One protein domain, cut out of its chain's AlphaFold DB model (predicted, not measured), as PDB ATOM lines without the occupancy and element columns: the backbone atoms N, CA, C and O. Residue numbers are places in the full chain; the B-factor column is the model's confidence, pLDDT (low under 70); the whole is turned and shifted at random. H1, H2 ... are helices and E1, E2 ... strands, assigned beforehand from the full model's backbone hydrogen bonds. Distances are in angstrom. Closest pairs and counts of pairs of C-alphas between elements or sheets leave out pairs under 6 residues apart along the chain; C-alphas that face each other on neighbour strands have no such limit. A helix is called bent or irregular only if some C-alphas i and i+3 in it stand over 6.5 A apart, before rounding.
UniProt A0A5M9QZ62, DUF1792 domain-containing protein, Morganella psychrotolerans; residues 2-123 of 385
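AT A GLANCE: This is residues 2 to 123 of the 385 residues of the protein "DUF1792 domain-containing protein" of Morganella psychrotolerans (UniProt A0A5M9QZ62). What does the model look like? A strongly twisted sheet of five strands forms a wall, with the long helices H1 and H3 over one face; the short helix H2 packs on H3 near one end. What is it built of? The 122 printed residues have named elements in the order H1 E1 E2 E3 E4 H2 E5 H3, class mixed; the sheet runs E1 E2 E3 E4 E5, all antiparallel. How large is it? It is compact, with a radius of gyration of the C-alphas of 13.9 A, and spans 48 by 26 by 23 A.

HOW THE PARTS SIT: How do the strands pair? E1, residues 29 to 31, E2, 34 to 40, E3, 45 to 51, and E4, 56 to 60, form a meander, each the antiparallel neighbour of the one before; E5, 80 to 85, neighbours E4. Within hydrogen-bond range are N 29 and O 36, 2.9 A, and N 35 and O 50, N 47 and O 59, and N 58 and O 81, each 2.8 A. Where are the helices? H1, residues 2 to 18, lies over E2 at a height over the sheet of 8.8 A; H3, residues 101 to 123, lies on the same face, over E3 and E4, at 8.9 A. H2, residues 63 to 73, touches H3 residues 112 to 119 alone, about perpendicular at 81 degrees, the closest C-alphas being His 72 and Ala 115, 5.5 A. Every O i to N i+4 pair is within hydrogen-bond range in H1, 4 of 7 in H2 and 17 of 19 in H3.

IN THESE COORDINATES: Where do H1 and H3 run? H1 begins at C-alpha 2 (168.128, 124.884, 129.538) and is 24.4 A long; H3 ends at C-alpha 123 (176.828, 155.621, 163.526) and is 32.1 A long. Is H3 irregular? Only just: C-alphas 118 and 121 are 7.0 A apart.

THE WHOLE: Is it unbroken? The printed part has no cut; the link from E5 to H3, 15 residues, is long. Where is confidence low? Residues 2 to 3, 63, 70 to 71 and 73 have pLDDT under 70.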
ATOM      1  N   ASP A   2     169.075 123.864 130.048       62.97
ATOM      2  CA  ASP A   2     168.128 124.884 129.538       62.97
ATOM      3  C   ASP A   2     167.067 125.312 130.575       62.97
ATOM      4  O   ASP A   2     166.982 126.494 130.887       62.97
ATOM      5  N   MET A   3     166.386 124.371 131.248       67.00
ATOM      6  CA  MET A   3     165.409 124.714 132.307       67.00
ATOM      7  C   MET A   3     166.006 125.449 133.522       67.00
ATOM      8  O   MET A   3     165.322 126.247 134.152       67.00
ATOM      9  N   GLU A   4     167.259 125.176 133.898       71.81
ATOM     10  CA  GLU A   4     167.895 125.847 135.048       71.81
ATOM     11  C   GLU A   4     168.263 127.293 134.713       71.81
ATOM     12  O   GLU A   4     168.084 128.186 135.541       71.81
ATOM     13  N   ASN A   5     168.723 127.535 133.483       78.19
ATOM     14  CA  ASN A   5     168.986 128.881 132.991       78.19
ATOM     15  C   ASN A   5     167.696 129.699 132.852       78.19
ATOM     16  O   ASN A   5     167.718 130.896 133.135       78.19
ATOM     17  N   ASP A   6     166.582 129.068 132.477       85.12
ATOM     18  CA  ASP A   6     165.276 129.731 132.396       85.12
ATOM     19  C   ASP A   6     164.808 130.217 133.777       85.12
ATOM     20  O   ASP A   6     164.510 131.399 133.936       85.12
ATOM     21  N   VAL A   7     164.874 129.364 134.809       90.19
ATOM     22  CA  VAL A   7     164.508 129.740 136.191       90.19
ATOM     23  C   VAL A   7     165.388 130.878 136.724       90.19
ATOM     24  O   VAL A   7     164.889 131.836 137.315       90.19
ATOM     25  N   LEU A   8     166.705 130.822 136.501       92.75
ATOM     26  CA  LEU A   8     167.610 131.897 136.926       92.75
ATOM     27  C   LEU A   8     167.323 133.216 136.189       92.75
ATOM     28  O   LEU A   8     167.400 134.290 136.790       92.75
ATOM     29  N   ASN A   9     166.963 133.159 134.904       92.50
ATOM     30  CA  ASN A   9     166.578 134.346 134.143       92.50
ATOM     31  C   ASN A   9     165.250 134.938 134.634       92.50
ATOM     32  O   ASN A   9     165.170 136.158 134.778       92.50
ATOM     33  N   GLU A  10     164.260 134.107 134.970       94.06
ATOM     34  CA  GLU A  10     162.991 134.549 135.565       94.06
ATOM     35  C   GLU A  10     163.212 135.262 136.907       94.06
ATOM     36  O   GLU A  10     162.700 136.362 137.124       94.06
ATOM     37  N   ILE A  11     164.032 134.688 137.797       95.19
ATOM     38  CA  ILE A  11     164.379 135.304 139.088       95.19
ATOM     39  C   ILE A  11     165.100 136.641 138.869       95.19
ATOM     40  O   ILE A  11     164.785 137.641 139.522       95.19
ATOM     41  N   ARG A  12     166.055 136.688 137.930       96.50
ATOM     42  CA  ARG A  12     166.781 137.916 137.577       96.50
ATOM     43  C   ARG A  12     165.830 139.006 137.086       96.50
ATOM     44  O   ARG A  12     165.947 140.151 137.520       96.50
ATOM     45  N   GLU A  13     164.917 138.678 136.176       95.94
ATOM     46  CA  GLU A  13     163.941 139.630 135.641       95.94
ATOM     47  C   GLU A  13     162.973 140.114 136.715       95.94
ATOM     48  O   GLU A  13     162.745 141.320 136.825       95.94
ATOM     49  N   LEU A  14     162.491 139.208 137.570       96.25
ATOM     50  CA  LEU A  14     161.662 139.546 138.720       96.25
ATOM     51  C   LEU A  14     162.355 140.579 139.614       96.25
ATOM     52  O   LEU A  14     161.725 141.568 139.990       96.25
ATOM     53  N   ILE A  15     163.642 140.400 139.919       96.06
ATOM     54  CA  ILE A  15     164.383 141.354 140.753       96.06
ATOM     55  C   ILE A  15     164.559 142.690 140.037       96.06
ATOM     56  O   ILE A  15     164.229 143.739 140.595       96.06
ATOM     57  N   ASN A  16     165.023 142.657 138.787       96.25
ATOM     58  CA  ASN A  16     165.327 143.866 138.026       96.25
ATOM     59  C   ASN A  16     164.091 144.735 137.762       96.25
ATOM     60  O   ASN A  16     164.188 145.958 137.795       96.25
ATOM     61  N   GLN A  17     162.926 144.122 137.542       96.06
ATOM     62  CA  GLN A  17     161.676 144.846 137.298       96.06
ATOM     63  C   GLN A  17     161.037 145.404 138.575       96.06
ATOM     64  O   GLN A  17     160.300 146.384 138.500       96.06
ATOM     65  N   ASN A  18     161.262 144.771 139.733       96.50
ATOM     66  CA  ASN A  18     160.500 145.078 140.947       96.50
ATOM     67  C   ASN A  18     161.310 145.741 142.062       96.50
ATOM     68  O   ASN A  18     160.683 146.325 142.946       96.50
ATOM     69  N   PHE A  19     162.644 145.646 142.068       96.62
ATOM     70  CA  PHE A  19     163.449 146.044 143.228       96.62
ATOM     71  C   PHE A  19     164.603 147.004 142.934       96.62
ATOM     72  O   PHE A  19     165.048 147.680 143.859       96.62
ATOM     73  N   CYS A  20     165.063 147.151 141.689       93.62
ATOM     74  CA  CYS A  20     166.178 148.059 141.379       93.62
ATOM     75  C   CYS A  20     165.876 149.544 141.635       93.62
ATOM     76  O   CYS A  20     166.802 150.345 141.711       93.62
ATOM     77  N   GLN A  21     164.606 149.934 141.790       92.88
ATOM     78  CA  GLN A  21     164.245 151.294 142.195       92.88
ATOM     79  C   GLN A  21     164.425 151.569 143.700       92.88
ATOM     80  O   GLN A  21     164.320 152.720 144.121       92.88
ATOM     81  N   TYR A  22     164.654 150.541 144.525       93.50
ATOM     82  CA  TYR A  22     164.884 150.708 145.961       93.50
ATOM     83  C   TYR A  22     166.321 151.174 146.229       93.50
ATOM     84  O   TYR A  22     167.265 150.805 145.528       93.50
ATOM     85  N   TYR A  23     166.495 151.988 147.273       89.06
ATOM     86  CA  TYR A  23     167.789 152.572 147.620       89.06
ATOM     87  C   TYR A  23     168.856 151.495 147.871       89.06
ATOM     88  O   TYR A  23     168.676 150.608 148.703       89.06
ATOM     89  N   GLY A  24     169.975 151.599 147.152       90.94
ATOM     90  CA  GLY A  24     171.125 150.710 147.304       90.94
ATOM     91  C   GLY A  24     171.002 149.350 146.614       90.94
ATOM     92  O   GLY A  24     171.975 148.598 146.634       90.94
ATOM     93  N   VAL A  25     169.861 149.021 145.996       95.94
ATOM     94  CA  VAL A  25     169.657 147.737 145.307       95.94
ATOM     95  C   VAL A  25     170.325 147.760 143.929       95.94
ATOM     96  O   VAL A  25     169.988 148.581 143.079       95.94
ATOM     97  N   SER A  26     171.274 146.853 143.687       96.25
ATOM     98  CA  SER A  26     171.934 146.726 142.381       96.25
ATOM     99  C   SER A  26     171.063 145.993 141.362       96.25
ATOM    100  O   SER A  26     170.138 145.261 141.712       96.25
ATOM    101  N   THR A  27     171.426 146.095 140.084       96.44
ATOM    102  CA  THR A  27     170.932 145.162 139.065       96.44
ATOM    103  C   THR A  27     171.346 143.735 139.416       96.44
ATOM    104  O   THR A  27     172.509 143.491 139.753       96.44
ATOM    105  N   ALA A  28     170.410 142.800 139.313       96.50
ATOM    106  CA  ALA A  28     170.651 141.381 139.477       96.50
ATOM    107  C   ALA A  28     171.385 140.799 138.266       96.50
ATOM    108  O   ALA A  28     171.053 141.086 137.110       96.50
ATOM    109  N   THR A  29     172.362 139.938 138.541       95.88
ATOM    110  CA  THR A  29     173.132 139.205 137.528       95.88
ATOM    111  C   THR A  29     173.110 137.714 137.824       95.88
ATOM    112  O   THR A  29     173.060 137.322 138.985       95.88
ATOM    113  N   VAL A  30     173.153 136.879 136.786       93.94
ATOM    114  CA  VAL A  30     173.349 135.431 136.949       93.94
ATOM    115  C   VAL A  30     174.851 135.177 137.028       93.94
ATOM    116  O   VAL A  30     175.594 135.622 136.150       93.94
ATOM    117  N   ARG A  31     175.303 134.500 138.083       88.00
ATOM    118  CA  ARG A  31     176.689 134.044 138.237       88.00
ATOM    119  C   ARG A  31     176.685 132.618 138.760       88.00
ATOM    120  O   ARG A  31     176.006 132.325 139.741       88.00
ATOM    121  N   ASP A  32     177.454 131.756 138.106       84.50
ATOM    122  CA  ASP A  32     177.463 130.317 138.366       84.50
ATOM    123  C   ASP A  32     176.028 129.748 138.323       84.50
ATOM    124  O   ASP A  32     175.378 129.834 137.285       84.50
ATOM    125  N   ASN A  33     175.514 129.247 139.454       88.62
ATOM    126  CA  ASN A  33     174.177 128.654 139.597       88.62
ATOM    127  C   ASN A  33     173.228 129.498 140.472       88.62
ATOM    128  O   ASN A  33     172.309 128.960 141.090       88.62
ATOM    129  N   ALA A  34     173.468 130.808 140.579       93.31
ATOM    130  CA  ALA A  34     172.643 131.700 141.386       93.31
ATOM    131  C   ALA A  34     172.416 133.059 140.714       93.31
ATOM    132  O   ALA A  34     173.250 133.576 139.965       93.31
ATOM    133  N   VAL A  35     171.286 133.675 141.040       96.44
ATOM    134  CA  VAL A  35     171.059 135.098 140.812       96.44
ATOM    135  C   VAL A  35     171.623 135.868 141.991       96.44
ATOM    136  O   VAL A  35     171.338 135.548 143.143       96.44
ATOM    137  N   CYS A  36     172.419 136.893 141.709       95.81
ATOM    138  CA  CYS A  36     173.035 137.712 142.731       95.81
ATOM    139  C   CYS A  36     172.760 139.202 142.531       95.81
ATOM    140  O   CYS A  36     172.805 139.716 141.411       95.81
ATOM    141  N   PHE A  37     172.482 139.893 143.633       96.19
ATOM    142  CA  PHE A  37     172.364 141.348 143.689       96.19
ATOM    143  C   PHE A  37     172.782 141.851 145.070       96.19
ATOM    144  O   PHE A  37     172.787 141.093 146.040       96.19
ATOM    145  N   THR A  38     173.150 143.124 145.171       94.75
ATOM    146  CA  THR A  38     173.575 143.731 146.434       94.75
ATOM    147  C   THR A  38     172.589 144.776 146.919       94.75
ATOM    148  O   THR A  38     171.987 145.464 146.098       94.75
ATOM    149  N   ILE A  39     172.524 144.961 148.235       93.81
ATOM    150  CA  ILE A  39     171.992 146.163 148.877       93.81
ATOM    151  C   ILE A  39     173.184 146.893 149.496       93.81
ATOM    152  O   ILE A  39     173.789 146.401 150.449       93.81
ATOM    153  N   THR A  40     173.554 148.034 148.921       92.06
ATOM    154  CA  THR A  40     174.751 148.792 149.301       92.06
ATOM    155  C   THR A  40     174.397 150.220 149.687       92.06
ATOM    156  O   THR A  40     173.727 150.931 148.943       92.06
ATOM    157  N   ASN A  41     174.895 150.644 150.842       89.19
ATOM    158  CA  ASN A  41     174.846 152.014 151.335       89.19
ATOM    159  C   ASN A  41     176.191 152.385 151.989       89.19
ATOM    160  O   ASN A  41     177.159 151.630 151.953       89.19
ATOM    161  N   ASP A  42     176.239 153.577 152.564       86.00
ATOM    162  CA  ASP A  42     177.360 154.168 153.297       86.00
ATOM    163  C   ASP A  42     177.749 153.431 154.593       86.00
ATOM    164  O   ASP A  42     178.855 153.636 155.083       86.00
ATOM    165  N   LEU A  43     176.882 152.572 155.143       85.81
ATOM    166  CA  LEU A  43     177.147 151.796 156.363       85.81
ATOM    167  C   LEU A  43     177.506 150.335 156.091       85.81
ATOM    168  O   LEU A  43     178.291 149.751 156.833       85.81
ATOM    169  N   PHE A  44     176.885 149.716 155.087       87.62
ATOM    170  CA  PHE A  44     177.108 148.310 154.769       87.62
ATOM    171  C   PHE A  44     176.820 147.983 153.303       87.62
ATOM    172  O   PHE A  44     176.042 148.642 152.613       87.62
ATOM    173  N   SER A  45     177.407 146.874 152.859       90.75
ATOM    174  CA  SER A  45     177.041 146.177 151.630       90.75
ATOM    175  C   SER A  45     176.743 144.718 151.944       90.75
ATOM    176  O   SER A  45     177.533 144.043 152.618       90.75
ATOM    177  N   VAL A  46     175.591 144.253 151.466       92.06
ATOM    178  CA  VAL A  46     175.145 142.869 151.587       92.06
ATOM    179  C   VAL A  46     174.810 142.305 150.214       92.06
ATOM    180  O   VAL A  46     174.066 142.909 149.446       92.06
ATOM    181  N   LEU A  47     175.378 141.149 149.901       93.94
ATOM    182  CA  LEU A  47     175.110 140.364 148.706       93.94
ATOM    183  C   LEU A  47     174.037 139.325 149.026       93.94
ATOM    184  O   LEU A  47     174.165 138.578 149.994       93.94
ATOM    185  N   LEU A  48     173.009 139.258 148.192       95.31
ATOM    186  CA  LEU A  48     171.994 138.214 148.226       95.31
ATOM    187  C   LEU A  48     172.237 137.262 147.059       95.31
ATOM    188  O   LEU A  48     172.394 137.704 145.922       95.31
ATOM    189  N   LEU A  49     172.298 135.966 147.356       95.75
ATOM    190  CA  LEU A  49     172.457 134.877 146.396       95.75
ATOM    191  C   LEU A  49     171.191 134.026 146.421       95.75
ATOM    192  O   LEU A  49     170.803 133.560 147.489       95.75
ATOM    193  N   ILE A  50     170.567 133.828 145.265       96.25
ATOM    194  CA  ILE A  50     169.328 133.063 145.121       96.25
ATOM    195  C   ILE A  50     169.573 131.934 144.128       96.25
ATOM    196  O   ILE A  50     169.871 132.203 142.964       96.25
ATOM    197  N   ASP A  51     169.461 130.687 144.572       94.44
ATOM    198  CA  ASP A  51     169.611 129.525 143.692       94.44
ATOM    199  C   ASP A  51     168.290 129.125 143.005       94.44
ATOM    200  O   ASP A  51     167.223 129.695 143.251       94.44
ATOM    201  N   THR A  52     168.348 128.110 142.140       91.94
ATOM    202  CA  THR A  52     167.182 127.570 141.418       91.94
ATOM    203  C   THR A  52     166.120 126.944 142.327       91.94
ATOM    204  O   THR A  52     164.986 126.752 141.895       91.94
ATOM    205  N   SER A  53     166.447 126.648 143.590       90.75
ATOM    206  CA  SER A  53     165.499 126.168 144.606       90.75
ATOM    207  C   SER A  53     164.838 127.302 145.400       90.75
ATOM    208  O   SER A  53     164.041 127.044 146.305       90.75
ATOM    209  N   HIS A  54     165.151 128.555 145.054       92.44
ATOM    210  CA  HIS A  54     164.790 129.765 145.792       92.44
ATOM    211  C   HIS A  54     165.415 129.830 147.193       92.44
ATOM    212  O   HIS A  54     164.903 130.548 148.053       92.44
ATOM    213  N   CYS A  55     166.506 129.102 147.449       94.06
ATOM    214  CA  CYS A  55     167.282 129.274 148.671       94.06
ATOM    215  C   CYS A  55     168.003 130.622 148.610       94.06
ATOM    216  O   CYS A  55     168.608 130.947 147.590       94.06
ATOM    217  N   ILE A  56     167.936 131.398 149.695       95.06
ATOM    218  CA  ILE A  56     168.518 132.741 149.764       95.06
ATOM    219  C   ILE A  56     169.637 132.762 150.797       95.06
ATOM    220  O   ILE A  56     169.395 132.616 152.000       95.06
ATOM    221  N   ASP A  57     170.850 133.012 150.319       93.50
ATOM    222  CA  ASP A  57     172.011 133.296 151.149       93.50
ATOM    223  C   ASP A  57     172.289 134.795 151.193       93.50
ATOM    224  O   ASP A  57     172.309 135.484 150.175       93.50
ATOM    225  N   MET A  58     172.573 135.281 152.394       91.81
ATOM    226  CA  MET A  58     173.061 136.622 152.669       91.81
ATOM    227  C   MET A  58     174.567 136.571 152.923       91.81
ATOM    228  O   MET A  58     175.020 135.778 153.751       91.81
ATOM    229  N   VAL A  59     175.336 137.436 152.259       91.12
ATOM    230  CA  VAL A  59     176.794 137.524 152.403       91.12
ATOM    231  C   VAL A  59     177.239 138.972 152.619       91.12
ATOM    232  O   VAL A  59     176.961 139.839 151.797       91.12
ATOM    233  N   PHE A  60     177.971 139.240 153.698       86.88
ATOM    234  CA  PHE A  60     178.607 140.533 153.957       86.88
ATOM    235  C   PHE A  60     180.053 140.543 153.461       86.88
ATOM    236  O   PHE A  60     180.797 139.581 153.654       86.88
ATOM    237  N   SER A  61     180.470 141.656 152.857       73.19
ATOM    238  CA  SER A  61     181.829 141.822 152.323       73.19
ATOM    239  C   SER A  61     182.906 142.019 153.399       73.19
ATOM    240  O   SER A  61     184.082 141.799 153.121       73.19
ATOM    241  N   SER A  62     182.532 142.427 154.616       74.12
ATOM    242  CA  SER A  62     183.433 142.564 155.766       74.12
ATOM    243  C   SER A  62     182.701 142.257 157.087       74.12
ATOM    244  O   SER A  62     181.477 142.407 157.154       74.12
ATOM    245  N   PRO A  63     183.422 141.862 158.155       68.19
ATOM    246  CA  PRO A  63     182.840 141.710 159.493       68.19
ATOM    247  C   PRO A  63     182.222 143.006 160.049       68.19
ATOM    248  O   PRO A  63     181.243 142.970 160.785       68.19
ATOM    249  N   GLU A  64     182.754 144.168 159.672       70.06
ATOM    250  CA  GLU A  64     182.234 145.472 160.107       70.06
ATOM    251  C   GLU A  64     180.813 145.722 159.569       70.06
ATOM    252  O   GLU A  64     179.945 146.203 160.299       70.06
ATOM    253  N   ASN A  65     180.528 145.287 158.333       73.94
ATOM    254  CA  ASN A  65     179.216 145.448 157.697       73.94
ATOM    255  C   ASN A  65     178.103 144.666 158.409       73.94
ATOM    256  O   ASN A  65     176.957 145.113 158.454       73.94
ATOM    257  N   ASN A  66     178.427 143.498 158.970       73.06
ATOM    258  CA  ASN A  66     177.434 142.670 159.651       73.06
ATOM    259  C   ASN A  66     177.117 143.185 161.070       73.06
ATOM    260  O   ASN A  66     176.065 142.854 161.610       73.06
ATOM    261  N   THR A  67     177.978 144.037 161.644       71.94
ATOM    262  CA  THR A  67     177.811 144.588 162.997       71.94
ATOM    263  C   THR A  67     176.674 145.610 163.032       71.94
ATOM    264  O   THR A  67     175.855 145.591 163.946       71.94
ATOM    265  N   VAL A  68     176.555 146.450 161.997       72.81
ATOM    266  CA  VAL A  68     175.471 147.443 161.860       72.81
ATOM    267  C   VAL A  68     174.100 146.763 161.808       72.81
ATOM    268  O   VAL A  68     173.172 147.150 162.518       72.81
ATOM    269  N   VAL A  69     173.983 145.710 160.996       74.19
ATOM    270  CA  VAL A  69     172.749 144.922 160.866       74.19
ATOM    271  C   VAL A  69     172.510 144.065 162.114       74.19
ATOM    272  O   VAL A  69     171.375 143.948 162.573       74.19
ATOM    273  N   GLY A  70     173.577 143.529 162.709       69.56
ATOM    274  CA  GLY A  70     173.543 142.777 163.959       69.56
ATOM    275  C   GLY A  70     172.953 143.584 165.117       69.56
ATOM    276  O   GLY A  70     172.046 143.105 165.798       69.56
ATOM    277  N   ILE A  71     173.373 144.846 165.275       67.12
ATOM    278  CA  ILE A  71     172.832 145.780 166.277       67.12
ATOM    279  C   ILE A  71     171.327 145.999 166.084       67.12
ATOM    280  O   ILE A  71     170.586 145.968 167.064       67.12
ATOM    281  N   HIS A  72     170.857 146.172 164.842       72.81
ATOM    282  CA  HIS A  72     169.424 146.304 164.550       72.81
ATOM    283  C   HIS A  72     168.636 145.050 164.960       72.81
ATOM    284  O   HIS A  72     167.577 145.155 165.574       72.81
ATOM    285  N   SER A  73     169.180 143.864 164.672       69.00
ATOM    286  CA  SER A  73     168.560 142.583 165.036       69.00
ATOM    287  C   SER A  73     168.714 142.159 166.499       69.00
ATOM    288  O   SER A  73     168.058 141.208 166.925       69.00
ATOM    289  N   GLY A  74     169.613 142.789 167.259       72.62
ATOM    290  CA  GLY A  74     169.993 142.339 168.600       72.62
ATOM    291  C   GLY A  74     170.761 141.007 168.639       72.62
ATOM    292  O   GLY A  74     170.790 140.369 169.690       72.62
ATOM    293  N   ILE A  75     171.370 140.568 167.528       75.94
ATOM    294  CA  ILE A  75     172.152 139.323 167.449       75.94
ATOM    295  C   ILE A  75     173.460 139.506 166.666       75.94
ATOM    296  O   ILE A  75     173.587 140.396 165.830       75.94
ATOM    297  N   THR A  76     174.432 138.623 166.894       75.75
ATOM    298  CA  THR A  76     175.659 138.557 166.084       75.75
ATOM    299  C   THR A  76     175.392 137.796 164.787       75.75
ATOM    300  O   THR A  76     174.904 136.665 164.822       75.75
ATOM    301  N   LEU A  77     175.737 138.391 163.645       78.62
ATOM    302  CA  LEU A  77     175.569 137.779 162.326       78.62
ATOM    303  C   LEU A  77     176.887 137.191 161.812       78.62
ATOM    304  O   LEU A  77     177.956 137.768 161.995       78.62
ATOM    305  N   ASN A  78     176.805 136.051 161.125       81.44
ATOM    306  CA  ASN A  78     177.936 135.499 160.383       81.44
ATOM    307  C   ASN A  78     178.076 136.201 159.026       81.44
ATOM    308  O   ASN A  78     177.083 136.617 158.427       81.44
ATOM    309  N   ASN A  79     179.301 136.243 158.489       83.06
ATOM    310  CA  ASN A  79     179.574 136.832 157.172       83.06
ATOM    311  C   ASN A  79     178.791 136.172 156.033       83.06
ATOM    312  O   ASN A  79     178.523 136.837 155.045       83.06
ATOM    313  N   ARG A  80     178.418 134.893 156.161       90.50
ATOM    314  CA  ARG A  80     177.479 134.210 155.264       90.50
ATOM    315  C   ARG A  80     176.425 133.494 156.091       90.50
ATOM    316  O   ARG A  80     176.772 132.737 156.993       90.50
ATOM    317  N   THR A  81     175.158 133.733 155.776       89.50
ATOM    318  CA  THR A  81     174.017 133.150 156.484       89.50
ATOM    319  C   THR A  81     172.906 132.833 155.489       89.50
ATOM    320  O   THR A  81     172.470 133.719 154.759       89.50
ATOM    321  N   THR A  82     172.418 131.595 155.481       92.25
ATOM    322  CA  THR A  82     171.188 131.236 154.764       92.25
ATOM    323  C   THR A  82     169.994 131.792 155.526       92.25
ATOM    324  O   THR A  82     169.823 131.480 156.703       92.25
ATOM    325  N   ILE A  83     169.181 132.622 154.874       91.19
ATOM    326  CA  ILE A  83     168.045 133.316 155.506       91.19
ATOM    327  C   ILE A  83     166.692 132.720 155.110       91.19
ATOM    328  O   ILE A  83     165.737 132.810 155.880       91.19
ATOM    329  N   TYR A  84     166.610 132.047 153.961       93.25
ATOM    330  CA  TYR A  84     165.384 131.414 153.482       93.25
ATOM    331  C   TYR A  84     165.695 130.120 152.729       93.25
ATOM    332  O   TYR A  84     166.565 130.107 151.862       93.25
ATOM    333  N   LYS A  85     164.993 129.037 153.068       92.56
ATOM    334  CA  LYS A  85     165.144 127.710 152.456       92.56
ATOM    335  C   LYS A  85     163.869 126.894 152.668       92.56
ATOM    336  O   LYS A  85     163.171 127.095 153.658       92.56
ATOM    337  N   ASP A  86     163.542 125.987 151.747       88.56
ATOM    338  CA  ASP A  86     162.393 125.071 151.869       88.56
ATOM    339  C   ASP A  86     161.063 125.795 152.166       88.56
ATOM    340  O   ASP A  86     160.221 125.334 152.941       88.56
ATOM    341  N   LYS A  87     160.884 126.966 151.536       85.06
ATOM    342  CA  LYS A  87     159.743 127.880 151.703       85.06
ATOM    343  C   LYS A  87     159.551 128.445 153.120       85.06
ATOM    344  O   LYS A  87     158.428 128.771 153.504       85.06
ATOM    345  N   LYS A  88     160.623 128.533 153.912       87.06
ATOM    346  CA  LYS A  88     160.597 129.025 155.296       87.06
ATOM    347  C   LYS A  88     161.797 129.918 155.602       87.06
ATOM    348  O   LYS A  88     162.882 129.732 155.051       87.06
ATOM    349  N   ALA A  89     161.606 130.855 156.530       87.06
ATOM    350  CA  ALA A  89     162.716 131.567 157.155       87.06
ATOM    351  C   ALA A  89     163.598 130.583 157.935       87.06
ATOM    352  O   ALA A  89     163.094 129.728 158.666       87.06
ATOM    353  N   VAL A  90     164.912 130.718 157.780       88.31
ATOM    354  CA  VAL A  90     165.911 129.915 158.508       88.31
ATOM    355  C   VAL A  90     166.450 130.683 159.718       88.31
ATOM    356  O   VAL A  90     166.965 130.087 160.662       88.31
ATOM    357  N   THR A  91     166.304 132.008 159.723       82.19
ATOM    358  CA  THR A  91     166.822 132.889 160.768       82.19
ATOM    359  C   THR A  91     165.707 133.522 161.593       82.19
ATOM    360  O   THR A  91     164.613 133.793 161.107       82.19
ATOM    361  N   ILE A  92     165.994 133.768 162.874       78.44
ATOM    362  CA  ILE A  92     165.025 134.324 163.835       78.44
ATOM    363  C   ILE A  92     164.918 135.851 163.708       78.44
ATOM    364  O   ILE A  92     163.862 136.423 163.953       78.44
ATOM    365  N   PHE A  93     166.004 136.516 163.305       78.19
ATOM    366  CA  PHE A  93     166.057 137.977 163.215       78.19
ATOM    367  C   PHE A  93     165.321 138.564 162.006       78.19
ATOM    368  O   PHE A  93     165.098 139.771 161.955       78.19
ATOM    369  N   LEU A  94     164.975 137.720 161.033       82.50
ATOM    370  CA  LEU A  94     164.294 138.107 159.807       82.50
ATOM    371  C   LEU A  94     163.060 137.216 159.634       82.50
ATOM    372  O   LEU A  94     163.121 136.223 158.908       82.50
ATOM    373  N   PRO A  95     161.956 137.505 160.349       78.56
ATOM    374  CA  PRO A  95     160.731 136.740 160.194       78.56
ATOM    375  C   PRO A  95     160.164 136.994 158.792       78.56
ATOM    376  O   PRO A  95     159.801 138.118 158.460       78.56
ATOM    377  N   LEU A  96     160.119 135.946 157.970       85.25
ATOM    378  CA  LEU A  96     159.540 135.986 156.625       85.25
ATOM    379  C   LEU A  96     158.158 135.335 156.665       85.25
ATOM    380  O   LEU A  96     158.009 134.235 157.206       85.25
ATOM    381  N   HIS A  97     157.150 136.007 156.115       85.19
ATOM    382  CA  HIS A  97     155.743 135.631 156.313       85.19
ATOM    383  C   HIS A  97     155.093 134.979 155.093       85.19
ATOM    384  O   HIS A  97     153.996 134.429 155.197       85.19
ATOM    385  N   SER A  98     155.764 135.013 153.945       88.62
ATOM    386  CA  SER A  98     155.268 134.448 152.695       88.62
ATOM    387  C   SER A  98     156.167 133.328 152.180       88.62
ATOM    388  O   SER A  98     157.359 133.279 152.464       88.62
ATOM    389  N   SER A  99     155.586 132.436 151.378       86.69
ATOM    390  CA  SER A  99     156.340 131.487 150.553       86.69
ATOM    391  C   SER A  99     156.560 131.982 149.116       86.69
ATOM    392  O   SER A  99     157.217 131.307 148.322       86.69
ATOM    393  N   GLU A 100     155.956 133.116 148.750       91.69
ATOM    394  CA  GLU A 100     156.095 133.736 147.433       91.69
ATOM    395  C   GLU A 100     157.405 134.524 147.363       91.69
ATOM    396  O   GLU A 100     157.597 135.485 148.109       91.69
ATOM    397  N   LEU A 101     158.290 134.146 146.433       89.81
ATOM    398  CA  LEU A 101     159.640 134.707 146.315       89.81
ATOM    399  C   LEU A 101     159.639 136.241 146.217       89.81
ATOM    400  O   LEU A 101     160.455 136.895 146.857       89.81
ATOM    401  N   LYS A 102     158.697 136.828 145.471       93.75
ATOM    402  CA  LYS A 102     158.569 138.286 145.351       93.75
ATOM    403  C   LYS A 102     158.306 138.958 146.701       93.75
ATOM    404  O   LYS A 102     158.926 139.972 147.009       93.75
ATOM    405  N   ILE A 103     157.394 138.406 147.500       93.44
ATOM    406  CA  ILE A 103     157.053 138.959 148.815       93.44
ATOM    407  C   ILE A 103     158.229 138.769 149.775       93.44
ATOM    408  O   ILE A 103     158.621 139.725 150.436       93.44
ATOM    409  N   VAL A 104     158.852 137.587 149.769       93.69
ATOM    410  CA  VAL A 104     160.049 137.290 150.572       93.69
ATOM    411  C   VAL A 104     161.179 138.279 150.273       93.69
ATOM    412  O   VAL A 104     161.744 138.866 151.189       93.69
ATOM    413  N   LEU A 105     161.489 138.527 148.997       93.88
ATOM    414  CA  LEU A 105     162.534 139.480 148.609       93.88
ATOM    415  C   LEU A 105     162.206 140.911 149.043       93.88
ATOM    416  O   LEU A 105     163.101 141.625 149.492       93.88
ATOM    417  N   LYS A 106     160.933 141.315 148.966       94.06
ATOM    418  CA  LYS A 106     160.489 142.616 149.472       94.06
ATOM    419  C   LYS A 106     160.700 142.732 150.985       94.06
ATOM    420  O   LYS A 106     161.251 143.732 151.426       94.06
ATOM    421  N   GLU A 107     160.312 141.719 151.761       93.44
ATOM    422  CA  GLU A 107     160.513 141.685 153.221       93.44
ATOM    423  C   GLU A 107     162.004 141.779 153.591       93.44
ATOM    424  O   GLU A 107     162.375 142.538 154.486       93.44
ATOM    425  N   ILE A 108     162.872 141.077 152.852       92.44
ATOM    426  CA  ILE A 108     164.330 141.145 153.031       92.44
ATOM    427  C   ILE A 108     164.853 142.561 152.740       92.44
ATOM    428  O   ILE A 108     165.617 143.114 153.531       92.44
ATOM    429  N   ILE A 109     164.456 143.168 151.616       93.06
ATOM    430  CA  ILE A 109     164.904 144.516 151.232       93.06
ATOM    431  C   ILE A 109     164.418 145.567 152.239       93.06
ATOM    432  O   ILE A 109     165.214 146.393 152.692       93.06
ATOM    433  N   ASP A 110     163.143 145.507 152.632       91.19
ATOM    434  CA  ASP A 110     162.543 146.416 153.613       91.19
ATOM    435  C   ASP A 110     163.279 146.331 154.964       91.19
ATOM    436  O   ASP A 110     163.550 147.361 155.591       91.19
ATOM    437  N   TYR A 111     163.689 145.127 155.380       90.31
ATOM    438  CA  TYR A 111     164.497 144.925 156.582       90.31
ATOM    439  C   TYR A 111     165.841 145.666 156.523       90.31
ATOM    440  O   TYR A 111     166.171 146.408 157.448       90.31
ATOM    441  N   PHE A 112     166.613 145.534 155.438       89.44
ATOM    442  CA  PHE A 112     167.908 146.222 155.336       89.44
ATOM    443  C   PHE A 112     167.765 147.741 155.260       89.44
ATOM    444  O   PHE A 112     168.573 148.467 155.842       89.44
ATOM    445  N   ILE A 113     166.727 148.238 154.588       88.25
ATOM    446  CA  ILE A 113     166.433 149.673 154.551       88.25
ATOM    447  C   ILE A 113     166.065 150.184 155.953       88.25
ATOM    448  O   ILE A 113     166.520 151.256 156.356       88.25
ATOM    449  N   SER A 114     165.285 149.420 156.723       86.88
ATOM    450  CA  SER A 114     164.959 149.735 158.120       86.88
ATOM    451  C   SER A 114     166.209 149.750 159.008       86.88
ATOM    452  O   SER A 114     166.458 150.738 159.707       86.88
ATOM    453  N   ALA A 115     167.049 148.716 158.903       86.00
ATOM    454  CA  ALA A 115     168.310 148.613 159.631       86.00
ATOM    455  C   ALA A 115     169.226 149.813 159.350       86.00
ATOM    456  O   ALA A 115     169.755 150.428 160.278       86.00
ATOM    457  N   TYR A 116     169.352 150.206 158.078       87.44
ATOM    458  CA  TYR A 116     170.081 151.406 157.676       87.44
ATOM    459  C   TYR A 116     169.497 152.675 158.313       87.44
ATOM    460  O   TYR A 116     170.221 153.438 158.952       87.44
ATOM    461  N   ASN A 117     168.184 152.892 158.187       85.31
ATOM    462  CA  ASN A 117     167.528 154.095 158.703       85.31
ATOM    463  C   ASN A 117     167.663 154.244 160.226       85.31
ATOM    464  O   ASN A 117     167.797 155.372 160.703       85.31
ATOM    465  N   GLN A 118     167.651 153.135 160.973       83.69
ATOM    466  CA  GLN A 118     167.828 153.152 162.424       83.69
ATOM    467  C   GLN A 118     169.292 153.364 162.835       83.69
ATOM    468  O   GLN A 118     169.558 154.112 163.776       83.69
ATOM    469  N   ALA A 119     170.243 152.731 162.145       83.44
ATOM    470  CA  ALA A 119     171.653 152.785 162.529       83.44
ATOM    471  C   ALA A 119     172.364 154.073 162.080       83.44
ATOM    472  O   ALA A 119     173.247 154.559 162.789       83.44
ATOM    473  N   ARG A 120     171.954 154.648 160.940       85.19
ATOM    474  CA  ARG A 120     172.538 155.838 160.297       85.19
ATOM    475  C   ARG A 120     172.911 156.938 161.281       85.19
ATOM    476  O   ARG A 120     174.072 157.323 161.371       85.19
ATOM    477  N   ASN A 121     171.934 157.451 162.028       82.75
ATOM    478  CA  ASN A 121     172.150 158.640 162.853       82.75
ATOM    479  C   ASN A 121     173.151 158.369 163.983       82.75
ATOM    480  O   ASN A 121     174.041 159.184 164.216       82.75
ATOM    481  N   ASN A 122     173.046 157.215 164.645       83.00
ATOM    482  CA  ASN A 122     173.943 156.850 165.740       83.00
ATOM    483  C   ASN A 122     175.369 156.620 165.236       83.00
ATOM    484  O   ASN A 122     176.305 157.188 165.792       83.00
ATOM    485  N   TYR A 123     175.525 155.875 164.138       80.75
ATOM    486  CA  TYR A 123     176.828 155.621 163.526       80.75
ATOM    487  C   TYR A 123     177.543 156.924 163.144       80.75
ATOM    488  O   TYR A 123     178.723 157.116 163.445       80.75
TER     489      TYR A 123